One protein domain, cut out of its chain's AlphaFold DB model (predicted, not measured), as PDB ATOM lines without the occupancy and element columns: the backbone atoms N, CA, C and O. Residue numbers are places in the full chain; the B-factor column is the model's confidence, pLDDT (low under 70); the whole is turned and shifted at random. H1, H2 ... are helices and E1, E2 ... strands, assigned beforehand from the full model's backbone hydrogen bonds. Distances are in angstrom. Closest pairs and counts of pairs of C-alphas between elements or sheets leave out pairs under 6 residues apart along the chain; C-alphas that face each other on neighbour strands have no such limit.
ATOM      1  N   LYS A  45      99.214 178.975 171.132       64.75
ATOM      2  CA  LYS A  45      99.644 180.273 170.590       64.75
ATOM      3  C   LYS A  45     100.967 180.800 171.166       64.75
ATOM      4  O   LYS A  45     101.812 181.268 170.414       64.75
ATOM      5  N   LYS A  46     101.168 180.767 172.489       66.88
ATOM      6  CA  LYS A  46     102.434 181.202 173.112       66.88
ATOM      7  C   LYS A  46     103.581 180.254 172.775       66.88
ATOM      8  O   LYS A  46     104.705 180.714 172.606       66.88
ATOM      9  N   ALA A  47     103.305 178.957 172.679       67.56
ATOM     10  CA  ALA A  47     104.318 177.973 172.333       67.56
ATOM     11  C   ALA A  47     104.713 178.074 170.850       67.56
ATOM     12  O   ALA A  47     105.899 178.140 170.550       67.56
ATOM     13  N   GLU A  48     103.754 178.199 169.928       67.88
ATOM     14  CA  GLU A  48     104.001 178.420 168.495       67.88
ATOM     15  C   GLU A  48     104.847 179.673 168.234       67.88
ATOM     16  O   GLU A  48     105.635 179.685 167.302       67.88
ATOM     17  N   ASN A  49     104.808 180.703 169.079       73.31
ATOM     18  CA  ASN A  49     105.712 181.851 168.917       73.31
ATOM     19  C   ASN A  49     107.200 181.515 169.159       73.31
ATOM     20  O   ASN A  49     108.070 182.309 168.812       73.31
ATOM     21  N   ASN A  50     107.506 180.338 169.712       82.75
ATOM     22  CA  ASN A  50     108.852 179.881 170.056       82.75
ATOM     23  C   ASN A  50     109.359 178.770 169.119       82.75
ATOM     24  O   ASN A  50     109.981 177.801 169.569       82.75
ATOM     25  N   TRP A  51     109.104 178.892 167.811       86.19
ATOM     26  CA  TRP A  51     109.697 177.994 166.817       86.19
ATOM     27  C   TRP A  51     111.222 178.075 166.845       86.19
ATOM     28  O   TRP A  51     111.824 179.139 166.701       86.19
ATOM     29  N   LYS A  52     111.856 176.914 166.977       89.75
ATOM     30  CA  LYS A  52     113.303 176.750 166.932       89.75
ATOM     31  C   LYS A  52     113.721 176.208 165.567       89.75
ATOM     32  O   LYS A  52     113.070 175.295 165.049       89.75
ATOM     33  N   PRO A  53     114.803 176.736 164.976       90.44
ATOM     34  CA  PRO A  53     115.307 176.235 163.708       90.44
ATOM     35  C   PRO A  53     115.952 174.853 163.877       90.44
ATOM     36  O   PRO A  53     116.600 174.555 164.885       90.44
ATOM     37  N   LEU A  54     115.819 174.025 162.846       88.50
ATOM     38  CA  LEU A  54     116.498 172.745 162.684       88.50
ATOM     39  C   LEU A  54     117.036 172.658 161.252       88.50
ATOM     40  O   LEU A  54     116.366 173.082 160.316       88.50
ATOM     41  N   ILE A  55     118.244 172.125 161.072       88.62
ATOM     42  CA  ILE A  55     118.837 171.915 159.746       88.62
ATOM     43  C   ILE A  55     119.163 170.433 159.602       88.62
ATOM     44  O   ILE A  55     119.818 169.864 160.474       88.62
ATOM     45  N   LEU A  56     118.719 169.829 158.502       85.94
ATOM     46  CA  LEU A  56     119.053 168.462 158.110       85.94
ATOM     47  C   LEU A  56     119.400 168.477 156.618       85.94
ATOM     48  O   LEU A  56     118.593 168.916 155.805       85.94
ATOM     49  N   ASN A  57     120.609 168.032 156.264       87.62
ATOM     50  CA  ASN A  57     121.102 167.970 154.878       87.62
ATOM     51  C   ASN A  57     120.940 169.287 154.085       87.62
ATOM     52  O   ASN A  57     120.588 169.273 152.911       87.62
ATOM     53  N   GLY A  58     121.148 170.439 154.731       84.31
ATOM     54  CA  GLY A  58     120.998 171.762 154.107       84.31
ATOM     55  C   GLY A  58     119.557 172.284 154.019       84.31
ATOM     56  O   GLY A  58     119.362 173.477 153.790       84.31
ATOM     57  N   GLN A  59     118.548 171.449 154.284       84.25
ATOM     58  CA  GLN A  59     117.152 171.870 154.361       84.25
ATOM     59  C   GLN A  59     116.822 172.417 155.755       84.25
ATOM     60  O   GLN A  59     117.245 171.872 156.779       84.25
ATOM     61  N   LYS A  60     116.066 173.521 155.787       85.62
ATOM     62  CA  LYS A  60     115.625 174.186 157.018       85.62
ATOM     63  C   LYS A  60     114.242 173.688 157.420       85.62
ATOM     64  O   LYS A  60     113.316 173.697 156.618       85.62
ATOM     65  N   PHE A  61     114.117 173.341 158.689       85.06
ATOM     66  CA  PHE A  61     112.890 172.927 159.350       85.06
ATOM     67  C   PHE A  61     112.687 173.752 160.615       85.06
ATOM     68  O   PHE A  61     113.604 174.429 161.099       85.06
ATOM     69  N   ARG A  62     111.483 173.678 161.175       86.06
ATOM     70  CA  ARG A  62     111.169 174.296 162.459       86.06
ATOM     71  C   ARG A  62     110.495 173.286 163.364       86.06
ATOM     72  O   ARG A  62     109.685 172.474 162.919       86.06
ATOM     73  N   TYR A  63     110.840 173.356 164.639       87.94
ATOM     74  CA  TYR A  63     110.165 172.595 165.677       87.94
ATOM     75  C   TYR A  63     109.805 173.504 166.843       87.94
ATOM     76  O   TYR A  63     110.486 174.495 167.109       87.94
ATOM     77  N   CYS A  64     108.741 173.168 167.548       88.31
ATOM     78  CA  CYS A  64     108.372 173.822 168.788       88.31
ATOM     79  C   CYS A  64     108.180 172.764 169.867       88.31
ATOM     80  O   CYS A  64     107.748 171.646 169.599       88.31
ATOM     81  N   PHE A  65     108.547 173.112 171.091       85.94
ATOM     82  CA  PHE A  65     108.408 172.246 172.240       85.94
ATOM     83  C   PHE A  65     107.228 172.702 173.099       85.94
ATOM     84  O   PHE A  65     107.223 173.848 173.546       85.94
ATOM     85  N   LEU A  66     106.243 171.826 173.317       81.38
ATOM     86  CA  LEU A  66     105.010 172.172 174.031       81.38
ATOM     87  C   LEU A  66     105.055 171.797 175.513       81.38
ATOM     88  O   LEU A  66     104.650 172.599 176.348       81.38
ATOM     89  N   ALA A  67     105.534 170.596 175.841       77.38
ATOM     90  CA  ALA A  67     105.499 170.076 177.209       77.38
ATOM     91  C   ALA A  67     106.630 169.077 177.461       77.38
ATOM     92  O   ALA A  67     106.880 168.230 176.600       77.38
ATOM     93  N   LYS A  68     107.282 169.180 178.634       77.81
ATOM     94  CA  LYS A  68     108.261 168.219 179.179       77.81
ATOM     95  C   LYS A  68     107.733 167.700 180.498       77.81
ATOM     96  O   LYS A  68     107.507 168.499 181.400       77.81
ATOM     97  N   GLU A  69     107.634 166.393 180.626       76.94
ATOM     98  CA  GLU A  69     107.227 165.751 181.865       76.94
ATOM     99  C   GLU A  69     108.283 164.742 182.275       76.94
ATOM    100  O   GLU A  69     108.803 163.989 181.449       76.94
ATOM    101  N   TYR A  70     108.649 164.774 183.551       77.00
ATOM    102  CA  TYR A  70     109.495 163.741 184.124       77.00
ATOM    103  C   TYR A  70     108.728 162.422 184.124       77.00
ATOM    104  O   TYR A  70     107.550 162.388 184.478       77.00
ATOM    105  N   LYS A  71     109.407 161.347 183.728       80.62
ATOM    106  CA  LYS A  71     108.827 160.012 183.709       80.62
ATOM    107  C   LYS A  71     109.367 159.166 184.853       80.62
ATOM    108  O   LYS A  71     108.610 158.718 185.706       80.62
ATOM    109  N   ASP A  72     110.669 158.924 184.829       80.75
ATOM    110  CA  ASP A  72     111.376 158.019 185.724       80.75
ATOM    111  C   ASP A  72     112.886 158.269 185.652       80.75
ATOM    112  O   ASP A  72     113.388 158.831 184.681       80.75
ATOM    113  N   THR A  73     113.628 157.808 186.652       81.12
ATOM    114  CA  THR A  73     115.090 157.748 186.618       81.12
ATOM    115  C   THR A  73     115.496 156.320 186.275       81.12
ATOM    116  O   THR A  73     115.054 155.361 186.905       81.12
ATOM    117  N   SER A  74     116.335 156.154 185.255       79.19
ATOM    118  CA  SER A  74     116.868 154.837 184.885       79.19
ATOM    119  C   SER A  74     117.813 154.268 185.950       79.19
ATOM    120  O   SER A  74     118.362 155.005 186.761       79.19
ATOM    121  N   GLU A  75     118.099 152.965 185.879       79.44
ATOM    122  CA  GLU A  75     119.038 152.263 186.778       79.44
ATOM    123  C   GLU A  75     120.448 152.886 186.812       79.44
ATOM    124  O   GLU A  75     121.184 152.724 187.779       79.44
ATOM    125  N   LYS A  76     120.818 153.639 185.766       82.25
ATOM    126  CA  LYS A  76     122.083 154.384 185.666       82.25
ATOM    127  C   LYS A  76     122.012 155.806 186.251       82.25
ATOM    128  O   LYS A  76     122.923 156.593 186.018       82.25
ATOM    129  N   GLY A  77     120.930 156.172 186.941       78.69
ATOM    130  CA  GLY A  77     120.753 157.500 187.541       78.69
ATOM    131  C   GLY A  77     120.427 158.615 186.541       78.69
ATOM    132  O   GLY A  77     120.642 159.785 186.837       78.69
ATOM    133  N   ILE A  78     119.950 158.274 185.338       77.25
ATOM    134  CA  ILE A  78     119.589 159.260 184.306       77.25
ATOM    135  C   ILE A  78     118.079 159.468 184.317       77.25
ATOM    136  O   ILE A  78     117.349 158.506 184.057       77.25
ATOM    137  N   ASP A  79     117.644 160.704 184.557       77.44
ATOM    138  CA  ASP A  79     116.243 161.121 184.456       77.44
ATOM    139  C   ASP A  79     115.759 161.068 183.006       77.44
ATOM    140  O   ASP A  79     116.325 161.713 182.116       77.44
ATOM    141  N   ASN A  80     114.687 160.316 182.782       76.38
ATOM    142  CA  ASN A  80     113.997 160.231 181.511       76.38
ATOM    143  C   ASN A  80     112.785 161.158 181.514       76.38
ATOM    144  O   ASN A  80     112.067 161.316 182.506       76.38
ATOM    145  N   PHE A  81     112.525 161.729 180.347       79.50
ATOM    146  CA  PHE A  81     111.420 162.653 180.155       79.50
ATOM    147  C   PHE A  81     110.563 162.232 178.973       79.50
ATOM    148  O   PHE A  81     111.086 161.752 177.957       79.50
ATOM    149  N   GLU A  82     109.260 162.471 179.099       83.56
ATOM    150  CA  GLU A  82     108.328 162.463 177.981       83.56
ATOM    151  C   GLU A  82     107.971 163.891 177.554       83.56
ATOM    152  O   GLU A  82     108.172 164.855 178.298       83.56
ATOM    153  N   GLY A  83     107.465 164.056 176.336       85.00
ATOM    154  CA  GLY A  83     107.021 165.368 175.905       85.00
ATOM    155  C   GLY A  83     106.162 165.402 174.658       85.00
ATOM    156  O   GLY A  83     105.864 164.387 174.028       85.00
ATOM    157  N   ILE A  84     105.779 166.618 174.293       87.62
ATOM    158  CA  ILE A  84     105.003 166.907 173.090       87.62
ATOM    159  C   ILE A  84     105.730 167.978 172.289       87.62
ATOM    160  O   ILE A  84     106.155 169.000 172.838       87.62
ATOM    161  N   ILE A  85     105.855 167.751 170.984       88.31
ATOM    162  CA  ILE A  85     106.466 168.697 170.055       88.31
ATOM    163  C   ILE A  85     105.532 169.014 168.892       88.31
ATOM    164  O   ILE A  85     104.699 168.197 168.496       88.31
ATOM    165  N   LEU A  86     105.744 170.184 168.298       87.44
ATOM    166  CA  LEU A  86     105.264 170.502 166.964       87.44
ATOM    167  C   LEU A  86     106.409 170.427 165.964       87.44
ATOM    168  O   LEU A  86     107.520 170.876 166.255       87.44
ATOM    169  N   LEU A  87     106.114 169.921 164.773       84.62
ATOM    170  CA  LEU A  87     107.016 169.904 163.632       84.62
ATOM    171  C   LEU A  87     106.345 170.585 162.447       84.62
ATOM    172  O   LEU A  87     105.270 170.178 162.012       84.62
ATOM    173  N   ASP A  88     107.019 171.584 161.892       80.38
ATOM    174  CA  ASP A  88     106.597 172.260 160.669       80.38
ATOM    175  C   ASP A  88     107.070 171.467 159.442       80.38
ATOM    176  O   ASP A  88     107.967 171.882 158.707       80.38
ATOM    177  N   ILE A  89     106.532 170.255 159.289       73.88
ATOM    178  CA  ILE A  89     106.791 169.372 158.146       73.88
ATOM    179  C   ILE A  89     105.463 168.892 157.566       73.88
ATOM    180  O   ILE A  89     104.483 168.707 158.287       73.88
ATOM    181  N   ASP A  90     105.414 168.689 156.251       70.19
ATOM    182  CA  ASP A  90     104.233 168.132 155.603       70.19
ATOM    183  C   ASP A  90     104.420 166.629 155.391       70.19
ATOM    184  O   ASP A  90     105.270 166.190 154.617       70.19
ATOM    185  N   LYS A  91     103.589 165.830 156.067       63.88
ATOM    186  CA  LYS A  91     103.584 164.363 155.987       63.88
ATOM    187  C   LYS A  91     103.352 163.839 154.562       63.88
ATOM    188  O   LYS A  91     103.696 162.697 154.283       63.88
ATOM    189  N   LYS A  92     102.780 164.650 153.661       66.94
ATOM    190  CA  LYS A  92     102.579 164.285 152.249       66.94
ATOM    191  C   LYS A  92     103.851 164.406 151.414       66.94
ATOM    192  O   LYS A  92     103.977 163.711 150.413       66.94
ATOM    193  N   THR A  93     104.768 165.292 151.797       69.88
ATOM    194  CA  THR A  93     105.986 165.587 151.021       69.88
ATOM    195  C   THR A  93     107.261 165.115 151.705       69.88
ATOM    196  O   THR A  93     108.294 164.992 151.059       69.88
ATOM    197  N   THR A  94     107.217 164.889 153.017       73.00
ATOM    198  CA  THR A  94     108.349 164.402 153.802       73.00
ATOM    199  C   THR A  94     108.241 162.892 153.955       73.00
ATOM    200  O   THR A  94     107.294 162.389 154.557       73.00
ATOM    201  N   ASP A  95     109.228 162.168 153.429       79.50
ATOM    202  CA  ASP A  95     109.310 160.722 153.596       79.50
ATOM    203  C   ASP A  95     109.551 160.333 155.069       79.50
ATOM    204  O   ASP A  95     110.041 161.116 155.892       79.50
ATOM    205  N   SER A  96     109.205 159.092 155.408       76.00
ATOM    206  CA  SER A  96     109.255 158.588 156.782       76.00
ATOM    207  C   SER A  96     110.666 158.576 157.377       76.00
ATOM    208  O   SER A  96     110.816 158.832 158.574       76.00
ATOM    209  N   LEU A  97     111.702 158.329 156.569       79.50
ATOM    210  CA  LEU A  97     113.091 158.311 157.027       79.50
ATOM    211  C   LEU A  97     113.569 159.727 157.369       79.50
ATOM    212  O   LEU A  97     114.202 159.931 158.406       79.50
ATOM    213  N   THR A  98     113.237 160.714 156.539       80.44
ATOM    214  CA  THR A  98     113.530 162.126 156.816       80.44
ATOM    215  C   THR A  98     112.799 162.606 158.068       80.44
ATOM    216  O   THR A  98     113.425 163.200 158.950       80.44
ATOM    217  N   ALA A  99     111.507 162.291 158.209       78.19
ATOM    218  CA  ALA A  99     110.737 162.626 159.408       78.19
ATOM    219  C   ALA A  99     111.345 162.000 160.677       78.19
ATOM    220  O   ALA A  99     111.446 162.664 161.712       78.19
ATOM    221  N   TRP A 100     111.814 160.750 160.593       81.75
ATOM    222  CA  TRP A 100     112.492 160.070 161.696       81.75
ATOM    223  C   TRP A 100     113.811 160.756 162.082       81.75
ATOM    224  O   TRP A 100     114.014 161.053 163.258       81.75
ATOM    225  N   LYS A 101     114.663 161.107 161.109       85.00
ATOM    226  CA  LYS A 101     115.921 161.840 161.360       85.00
ATOM    227  C   LYS A 101     115.675 163.207 162.001       85.00
ATOM    228  O   LYS A 101     116.407 163.617 162.900       85.00
ATOM    229  N   ILE A 102     114.627 163.913 161.572       85.62
ATOM    230  CA  ILE A 102     114.199 165.178 162.189       85.62
ATOM    231  C   ILE A 102     113.830 164.957 163.659       85.62
ATOM    232  O   ILE A 102     114.317 165.672 164.534       85.62
ATOM    233  N   CYS A 103     113.011 163.944 163.935       84.38
ATOM    234  CA  CYS A 103     112.586 163.588 165.287       84.38
ATOM    235  C   CYS A 103     113.774 163.209 166.186       84.38
ATOM    236  O   CYS A 103     113.859 163.662 167.330       84.38
ATOM    237  N   GLU A 104     114.734 162.450 165.660       85.94
ATOM    238  CA  GLU A 104     115.968 162.091 166.360       85.94
ATOM    239  C   GLU A 104     116.814 163.330 166.710       85.94
ATOM    240  O   GLU A 104     117.267 163.490 167.849       85.94
ATOM    241  N   LEU A 105     116.985 164.258 165.763       88.88
ATOM    242  CA  LEU A 105     117.701 165.514 165.999       88.88
ATOM    243  C   LEU A 105     117.018 166.372 167.069       88.88
ATOM    244  O   LEU A 105     117.698 166.945 167.928       88.88
ATOM    245  N   VAL A 106     115.687 166.459 167.038       87.69
ATOM    246  CA  VAL A 106     114.917 167.195 168.047       87.69
ATOM    247  C   VAL A 106     115.100 166.560 169.422       87.69
ATOM    248  O   VAL A 106     115.474 167.278 170.348       87.69
ATOM    249  N   SER A 107     114.943 165.235 169.542       85.38
ATOM    250  CA  SER A 107     115.176 164.473 170.781       85.38
ATOM    251  C   SER A 107     116.525 164.804 171.417       85.38
ATOM    252  O   SER A 107     116.588 165.164 172.596       85.38
ATOM    253  N   LYS A 108     117.605 164.752 170.622       85.38
ATOM    254  CA  LYS A 108     118.967 165.061 171.079       85.38
ATOM    255  C   LYS A 108     119.087 166.515 171.548       85.38
ATOM    256  O   LYS A 108     119.679 166.765 172.597       85.38
ATOM    257  N   LYS A 109     118.484 167.470 170.828       86.94
ATOM    258  CA  LYS A 109     118.517 168.905 171.179       86.94
ATOM    259  C   LYS A 109     117.781 169.235 172.478       86.94
ATOM    260  O   LYS A 109     118.258 170.077 173.232       86.94
ATOM    261  N   ILE A 110     116.625 168.621 172.731       83.62
ATOM    262  CA  ILE A 110     115.792 168.927 173.913       83.62
ATOM    263  C   ILE A 110     115.997 167.949 175.079       83.62
ATOM    264  O   ILE A 110     115.425 168.152 176.153       83.62
ATOM    265  N   LYS A 111     116.842 166.927 174.883       83.38
ATOM    266  CA  LYS A 111     117.143 165.863 175.852       83.38
ATOM    267  C   LYS A 111     115.857 165.210 176.370       83.38
ATOM    268  O   LYS A 111     115.530 165.326 177.553       83.38
ATOM    269  N   ILE A 112     115.102 164.611 175.450       81.69
ATOM    270  CA  ILE A 112     113.852 163.894 175.735       81.69
ATOM    271  C   ILE A 112     113.902 162.526 175.080       81.69
ATOM    272  O   ILE A 112     114.215 162.418 173.893       81.69
ATOM    273  N   ASP A 113     113.575 161.500 175.854       79.62
ATOM    274  CA  ASP A 113     113.677 160.109 175.422       79.62
ATOM    275  C   ASP A 113     112.427 159.640 174.701       79.62
ATOM    276  O   ASP A 113     112.524 158.809 173.803       79.62
ATOM    277  N   LYS A 114     111.261 160.190 175.045       83.81
ATOM    278  CA  LYS A 114     110.009 159.867 174.369       83.81
ATOM    279  C   LYS A 114     109.183 161.114 174.107       83.81
ATOM    280  O   LYS A 114     109.014 161.943 174.984       83.81
ATOM    281  N   PHE A 115     108.645 161.270 172.909       85.00
ATOM    282  CA  PHE A 115     107.723 162.369 172.641       85.00
ATOM    283  C   PHE A 115     106.727 162.027 171.550       85.00
ATOM    284  O   PHE A 115     106.952 161.135 170.731       85.00
ATOM    285  N   ILE A 116     105.633 162.777 171.530       86.88
ATOM    286  CA  ILE A 116     104.655 162.749 170.447       86.88
ATOM    287  C   ILE A 116     104.849 163.994 169.596       86.88
ATOM    288  O   ILE A 116     104.996 165.100 170.122       86.88
ATOM    289  N   ALA A 117     104.881 163.807 168.279       86.19
ATOM    290  CA  ALA A 117     105.039 164.897 167.331       86.19
ATOM    291  C   ALA A 117     103.750 165.145 166.547       86.19
ATOM    292  O   ALA A 117     103.203 164.234 165.914       86.19
ATOM    293  N   PHE A 118     103.315 166.404 166.546       86.50
ATOM    294  CA  PHE A 118     102.163 166.887 165.791       86.50
ATOM    295  C   PHE A 118     102.577 167.947 164.773       86.50
ATOM    296  O   PHE A 118     103.560 168.657 164.964       86.50
ATOM    297  N   ARG A 119     101.812 168.092 163.692       80.69
ATOM    298  CA  ARG A 119     101.982 169.192 162.733       80.69
ATOM    299  C   ARG A 119     101.358 170.484 163.243       80.69
ATOM    300  O   ARG A 119     101.896 171.564 163.033       80.69
ATOM    301  N   THR A 120     100.209 170.369 163.902       82.12
ATOM    302  CA  THR A 120      99.411 171.517 164.326       82.12
ATOM    303  C   THR A 120      99.048 171.420 165.795       82.12
ATOM    304  O   THR A 120      98.866 170.339 166.362       82.12
ATOM    305  N   CYS A 121      98.866 172.580 166.411       81.88
ATOM    306  CA  CYS A 121      98.309 172.661 167.747       81.88
ATOM    307  C   CYS A 121      96.883 172.123 167.848       81.88
ATOM    308  O   CYS A 121      96.501 171.646 168.912       81.88
ATOM    309  N   GLU A 122      96.102 172.183 166.770       84.31
ATOM    310  CA  GLU A 122      94.752 171.623 166.756       84.31
ATOM    311  C   GLU A 122      94.782 170.095 166.876       84.31
ATOM    312  O   GLU A 122      94.033 169.528 167.666       84.31
ATOM    313  N   ALA A 123      95.730 169.432 166.207       84.56
ATOM    314  CA  ALA A 123      95.925 167.992 166.355       84.56
ATOM    315  C   ALA A 123      96.306 167.619 167.795       84.56
ATOM    316  O   ALA A 123      95.729 166.696 168.364       84.56
ATOM    317  N   ASN A 124      97.201 168.390 168.426       86.06
ATOM    318  CA  ASN A 124      97.541 168.197 169.836       86.06
ATOM    319  C   ASN A 124      96.326 168.367 170.771       86.06
ATOM    320  O   ASN A 124      96.166 167.595 171.715       86.06
ATOM    321  N   LYS A 125      95.455 169.356 170.521       83.81
ATOM    322  CA  LYS A 125      94.234 169.555 171.322       83.81
ATOM    323  C   LYS A 125      93.270 168.382 171.194       83.81
ATOM    324  O   LYS A 125      92.743 167.936 172.205       83.81
ATOM    325  N   ILE A 126      93.052 167.891 169.971       82.81
ATOM    326  CA  ILE A 126      92.196 166.723 169.723       82.81
ATOM    327  C   ILE A 126      92.783 165.497 170.432       82.81
ATOM    328  O   ILE A 126      92.056 164.785 171.118       82.81
ATOM    329  N   TYR A 127      94.100 165.283 170.322       83.12
ATOM    330  CA  TYR A 127      94.800 164.180 170.984       83.12
ATOM    331  C   TYR A 127      94.689 164.233 172.510       83.12
ATOM    332  O   TYR A 127      94.388 163.230 173.150       83.12
ATOM    333  N   SER A 128      94.908 165.414 173.088       79.31
ATOM    334  CA  SER A 128      94.898 165.631 174.540       79.31
ATOM    335  C   SER A 128      93.481 165.799 175.108       79.31
ATOM    336  O   SER A 128      93.310 166.029 176.306       79.31
ATOM    337  N   SER A 129      92.449 165.724 174.261       78.12
ATOM    338  CA  SER A 129      91.057 165.839 174.680       78.12
ATOM    339  C   SER A 129      90.645 164.628 175.513       78.12
ATOM    340  O   SER A 129      90.789 163.483 175.088       78.12
ATOM    341  N   SER A 130      90.022 164.871 176.670       69.62
ATOM    342  CA  SER A 130      89.481 163.806 177.524       69.62
ATOM    343  C   SER A 130      88.361 163.002 176.858       69.62
ATOM    344  O   SER A 130      88.065 161.895 177.289       69.62
ATOM    345  N   THR A 131      87.720 163.556 175.828       76.00
ATOM    346  CA  THR A 131      86.657 162.882 175.069       76.00
ATOM    347  C   THR A 131      87.166 162.247 173.777       76.00
ATOM    348  O   THR A 131      86.379 161.639 173.058       76.00
ATOM    349  N   GLY A 132      88.454 162.415 173.449       76.69
ATOM    350  CA  GLY A 132      89.007 162.051 172.147       76.69
ATOM    351  C   GLY A 132      88.395 162.846 170.977       76.69
ATOM    352  O   GLY A 132      87.768 163.890 171.202       76.69
ATOM    353  N   PRO A 133      88.583 162.367 169.730       84.06
ATOM    354  CA  PRO A 133      87.965 162.946 168.538       84.06
ATOM    355  C   PRO A 133      86.438 162.837 168.592       84.06
ATOM    356  O   PRO A 133      85.894 161.776 168.890       84.06
ATOM    357  N   ARG A 134      85.739 163.920 168.258       87.81
ATOM    358  CA  ARG A 134      84.271 164.018 168.348       87.81
ATOM    359  C   ARG A 134      83.545 163.382 167.166       87.81
ATOM    360  O   ARG A 134      82.358 163.088 167.260       87.81
ATOM    361  N   ASN A 135      84.226 163.236 166.034       91.06
ATOM    362  CA  ASN A 135      83.678 162.697 164.793       91.06
ATOM    363  C   ASN A 135      84.801 162.157 163.885       91.06
ATOM    364  O   ASN A 135      85.989 162.336 164.166       91.06
ATOM    365  N   GLU A 136      84.423 161.512 162.776       93.38
ATOM    366  CA  GLU A 136      85.388 160.908 161.845       93.38
ATOM    367  C   GLU A 136      86.280 161.954 161.156       93.38
ATOM    368  O   GLU A 136      87.438 161.674 160.859       93.38
ATOM    369  N   SER A 137      85.791 163.185 160.968       92.44
ATOM    370  CA  SER A 137      86.594 164.272 160.394       92.44
ATOM    371  C   SER A 137      87.741 164.681 161.322       92.44
ATOM    372  O   SER A 137      88.877 164.796 160.869       92.44
ATOM    373  N   GLU A 138      87.490 164.825 162.626       88.75
ATOM    374  CA  GLU A 138      88.544 165.102 163.611       88.75
ATOM    375  C   GLU A 138      89.518 163.940 163.756       88.75
ATOM    376  O   GLU A 138      90.720 164.152 163.918       88.75
ATOM    377  N   LYS A 139      89.016 162.706 163.676       88.44
ATOM    378  CA  LYS A 139      89.859 161.513 163.702       88.44
ATOM    379  C   LYS A 139      90.795 161.474 162.496       88.44
ATOM    380  O   LYS A 139      91.995 161.274 162.675       88.44
ATOM    381  N   GLN A 140      90.281 161.728 161.293       88.12
ATOM    382  CA  GLN A 140      91.106 161.807 160.090       88.12
ATOM    383  C   GLN A 140      92.097 162.975 160.169       88.12
ATOM    384  O   GLN A 140      93.282 162.795 159.898       88.12
ATOM    385  N   TYR A 141      91.653 164.145 160.639       86.31
ATOM    386  CA  TYR A 141      92.528 165.295 160.861       86.31
ATOM    387  C   TYR A 141      93.680 164.954 161.815       86.31
ATOM    388  O   TYR A 141      94.833 165.289 161.537       86.31
ATOM    389  N   LEU A 142      93.398 164.257 162.919       84.94
ATOM    390  CA  LEU A 142      94.415 163.810 163.864       84.94
ATOM    391  C   LEU A 142      95.417 162.851 163.200       84.94
ATOM    392  O   LEU A 142      96.621 163.025 163.380       84.94
ATOM    393  N   ILE A 143      94.955 161.879 162.410       84.38
ATOM    394  CA  ILE A 143      95.816 160.923 161.683       84.38
ATOM    395  C   ILE A 143      96.743 161.643 160.692       84.38
ATOM    396  O   ILE A 143      97.942 161.339 160.610       84.38
ATOM    397  N   ASP A 144      96.209 162.623 159.970       81.56
ATOM    398  CA  ASP A 144      96.943 163.378 158.953       81.56
ATOM    399  C   ASP A 144      97.981 164.327 159.570       81.56
ATOM    400  O   ASP A 144      99.005 164.621 158.951       81.56
ATOM    401  N   ASN A 145      97.747 164.771 160.809       80.94
ATOM    402  CA  ASN A 145      98.575 165.756 161.507       80.94
ATOM    403  C   ASN A 145      99.375 165.180 162.688       80.94
ATOM    404  O   ASN A 145     100.010 165.944 163.416       80.94
ATOM    405  N   THR A 146      99.388 163.857 162.872       83.56
ATOM    406  CA  THR A 146     100.228 163.167 163.863       83.56
ATOM    407  C   THR A 146     101.332 162.387 163.155       83.56
ATOM    408  O   THR A 146     101.071 161.546 162.286       83.56
ATOM    409  N   PHE A 147     102.581 162.654 163.538       74.12
ATOM    410  CA  PHE A 147     103.747 161.916 163.040       74.12
ATOM    411  C   PHE A 147     103.948 160.604 163.795       74.12
ATOM    412  O   PHE A 147     104.396 159.619 163.216       74.12
ATOM    413  N   GLY A 148     103.537 160.575 165.061       73.44
ATOM    414  CA  GLY A 148     103.556 159.392 165.907       73.44
ATOM    415  C   GLY A 148     104.270 159.641 167.226       73.44
ATOM    416  O   GLY A 148     104.605 160.774 167.579       73.44
ATOM    417  N   THR A 149     104.476 158.549 167.958       81.19
ATOM    418  CA  THR A 149     105.297 158.534 169.169       81.19
ATOM    419  C   THR A 149     106.701 158.088 168.806       81.19
ATOM    420  O   THR A 149     106.889 157.019 168.228       81.19
ATOM    421  N   TYR A 150     107.683 158.887 169.189       77.44
ATOM    422  CA  TYR A 150     109.093 158.609 168.987       77.44
ATOM    423  C   TYR A 150     109.709 158.258 170.326       77.44
ATOM    424  O   TYR A 150     109.499 158.965 171.307       77.44
ATOM    425  N   THR A 151     110.454 157.160 170.361       78.19
ATOM    426  CA  THR A 151     111.271 156.776 171.510       78.19
ATOM    427  C   THR A 151     112.704 156.674 171.029       78.19
ATOM    428  O   THR A 151     112.987 155.932 170.090       78.19
TER     429      THR A 151
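AT A GLANCE: This is residues 45 to 151 of the 155 residues of an uncharacterized protein of Pedobacter sp. RP-1-13 (UniProt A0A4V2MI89). A strongly twisted sheet of five strands curls round one helix, H2, while the short helix H3 packs on the opposite face and H4 packs on H3. The long strand E2 bends in the sheet and makes a hairpin with E1 at one end and with E3 at the other. The printed part has 107 residues, with four named helices and five named strands in the order H1 E1 E2 E3 H2 E4 H3 H4 E5. The sheet runs E1 E2 E3 E4 E5 and is mixed, and the class is mixed, helices and strands. The whole is compact, with a radius of gyration of the C-alphas of 14.4 A and spans of 44 by 37 by 27 A.

IN THESE COORDINATES: Begin at C-alpha 45 at (99.644, 180.273, 170.590), where H1 covers residues 45 to 48. E1 is residues 52 to 56, and E2, residues 59 to 73, runs 35.3 A from C-alpha 59 at (117.152, 171.870, 154.361). E3 is residues 79 to 87, 24.4 A long, and H2 is residues 96 to 110, 21.0 A long. E4 is residues 114 to 118, H3 residues 121 to 127 and H4 residues 136 to 145, 14.1 A long. E5, residues 146 to 151, ends at C-alpha 151 at (111.271, 156.776, 171.510).

HOW THE PARTS SIT: Start in the sheet with E1, E2 and E3, a meander, each strand the antiparallel neighbour of the one before. E2 bends by 74 degrees at residue 69; N 54 and O 61 are 2.8 A apart across E1 and E2, and N 69 and O 82 are 2.8 A apart across E2 and E3. E3 and E4 are parallel, with N 85 and O 116 at 2.9 A; with H2 they form a strand-helix-strand unit, two parallel neighbour strands with a helix between, whose crossover is right-handed. E4 and E5 are antiparallel, with N 150 and O 115 at 2.8 A. H2 is on the sheet; its closest C-alphas to E5 are those of Cys 103 and Tyr 150, 7.1 A apart. H3 is on the opposite face, at a height over the sheet of 8.4 A. H3 and H4 touch, closest at the C-alphas of Ala 123 and Leu 142, 5.1 A apart, at a steep tilt of 58 degrees, opposite ways. H1 and H4 each only graze the sheet. In H2, H3 and H4 every O i to N i+4 pair is within hydrogen-bond range; H1 is too short for such a pair.

THE WHOLE: The two C-alphas farthest apart are those of Lys 76 and Ser 137, at 44.7 A. The printed part has no cut, and no link is long. The mean pLDDT of the printed part is 81.7; residues 45 to 48, 91 to 93 and 130 are under 70.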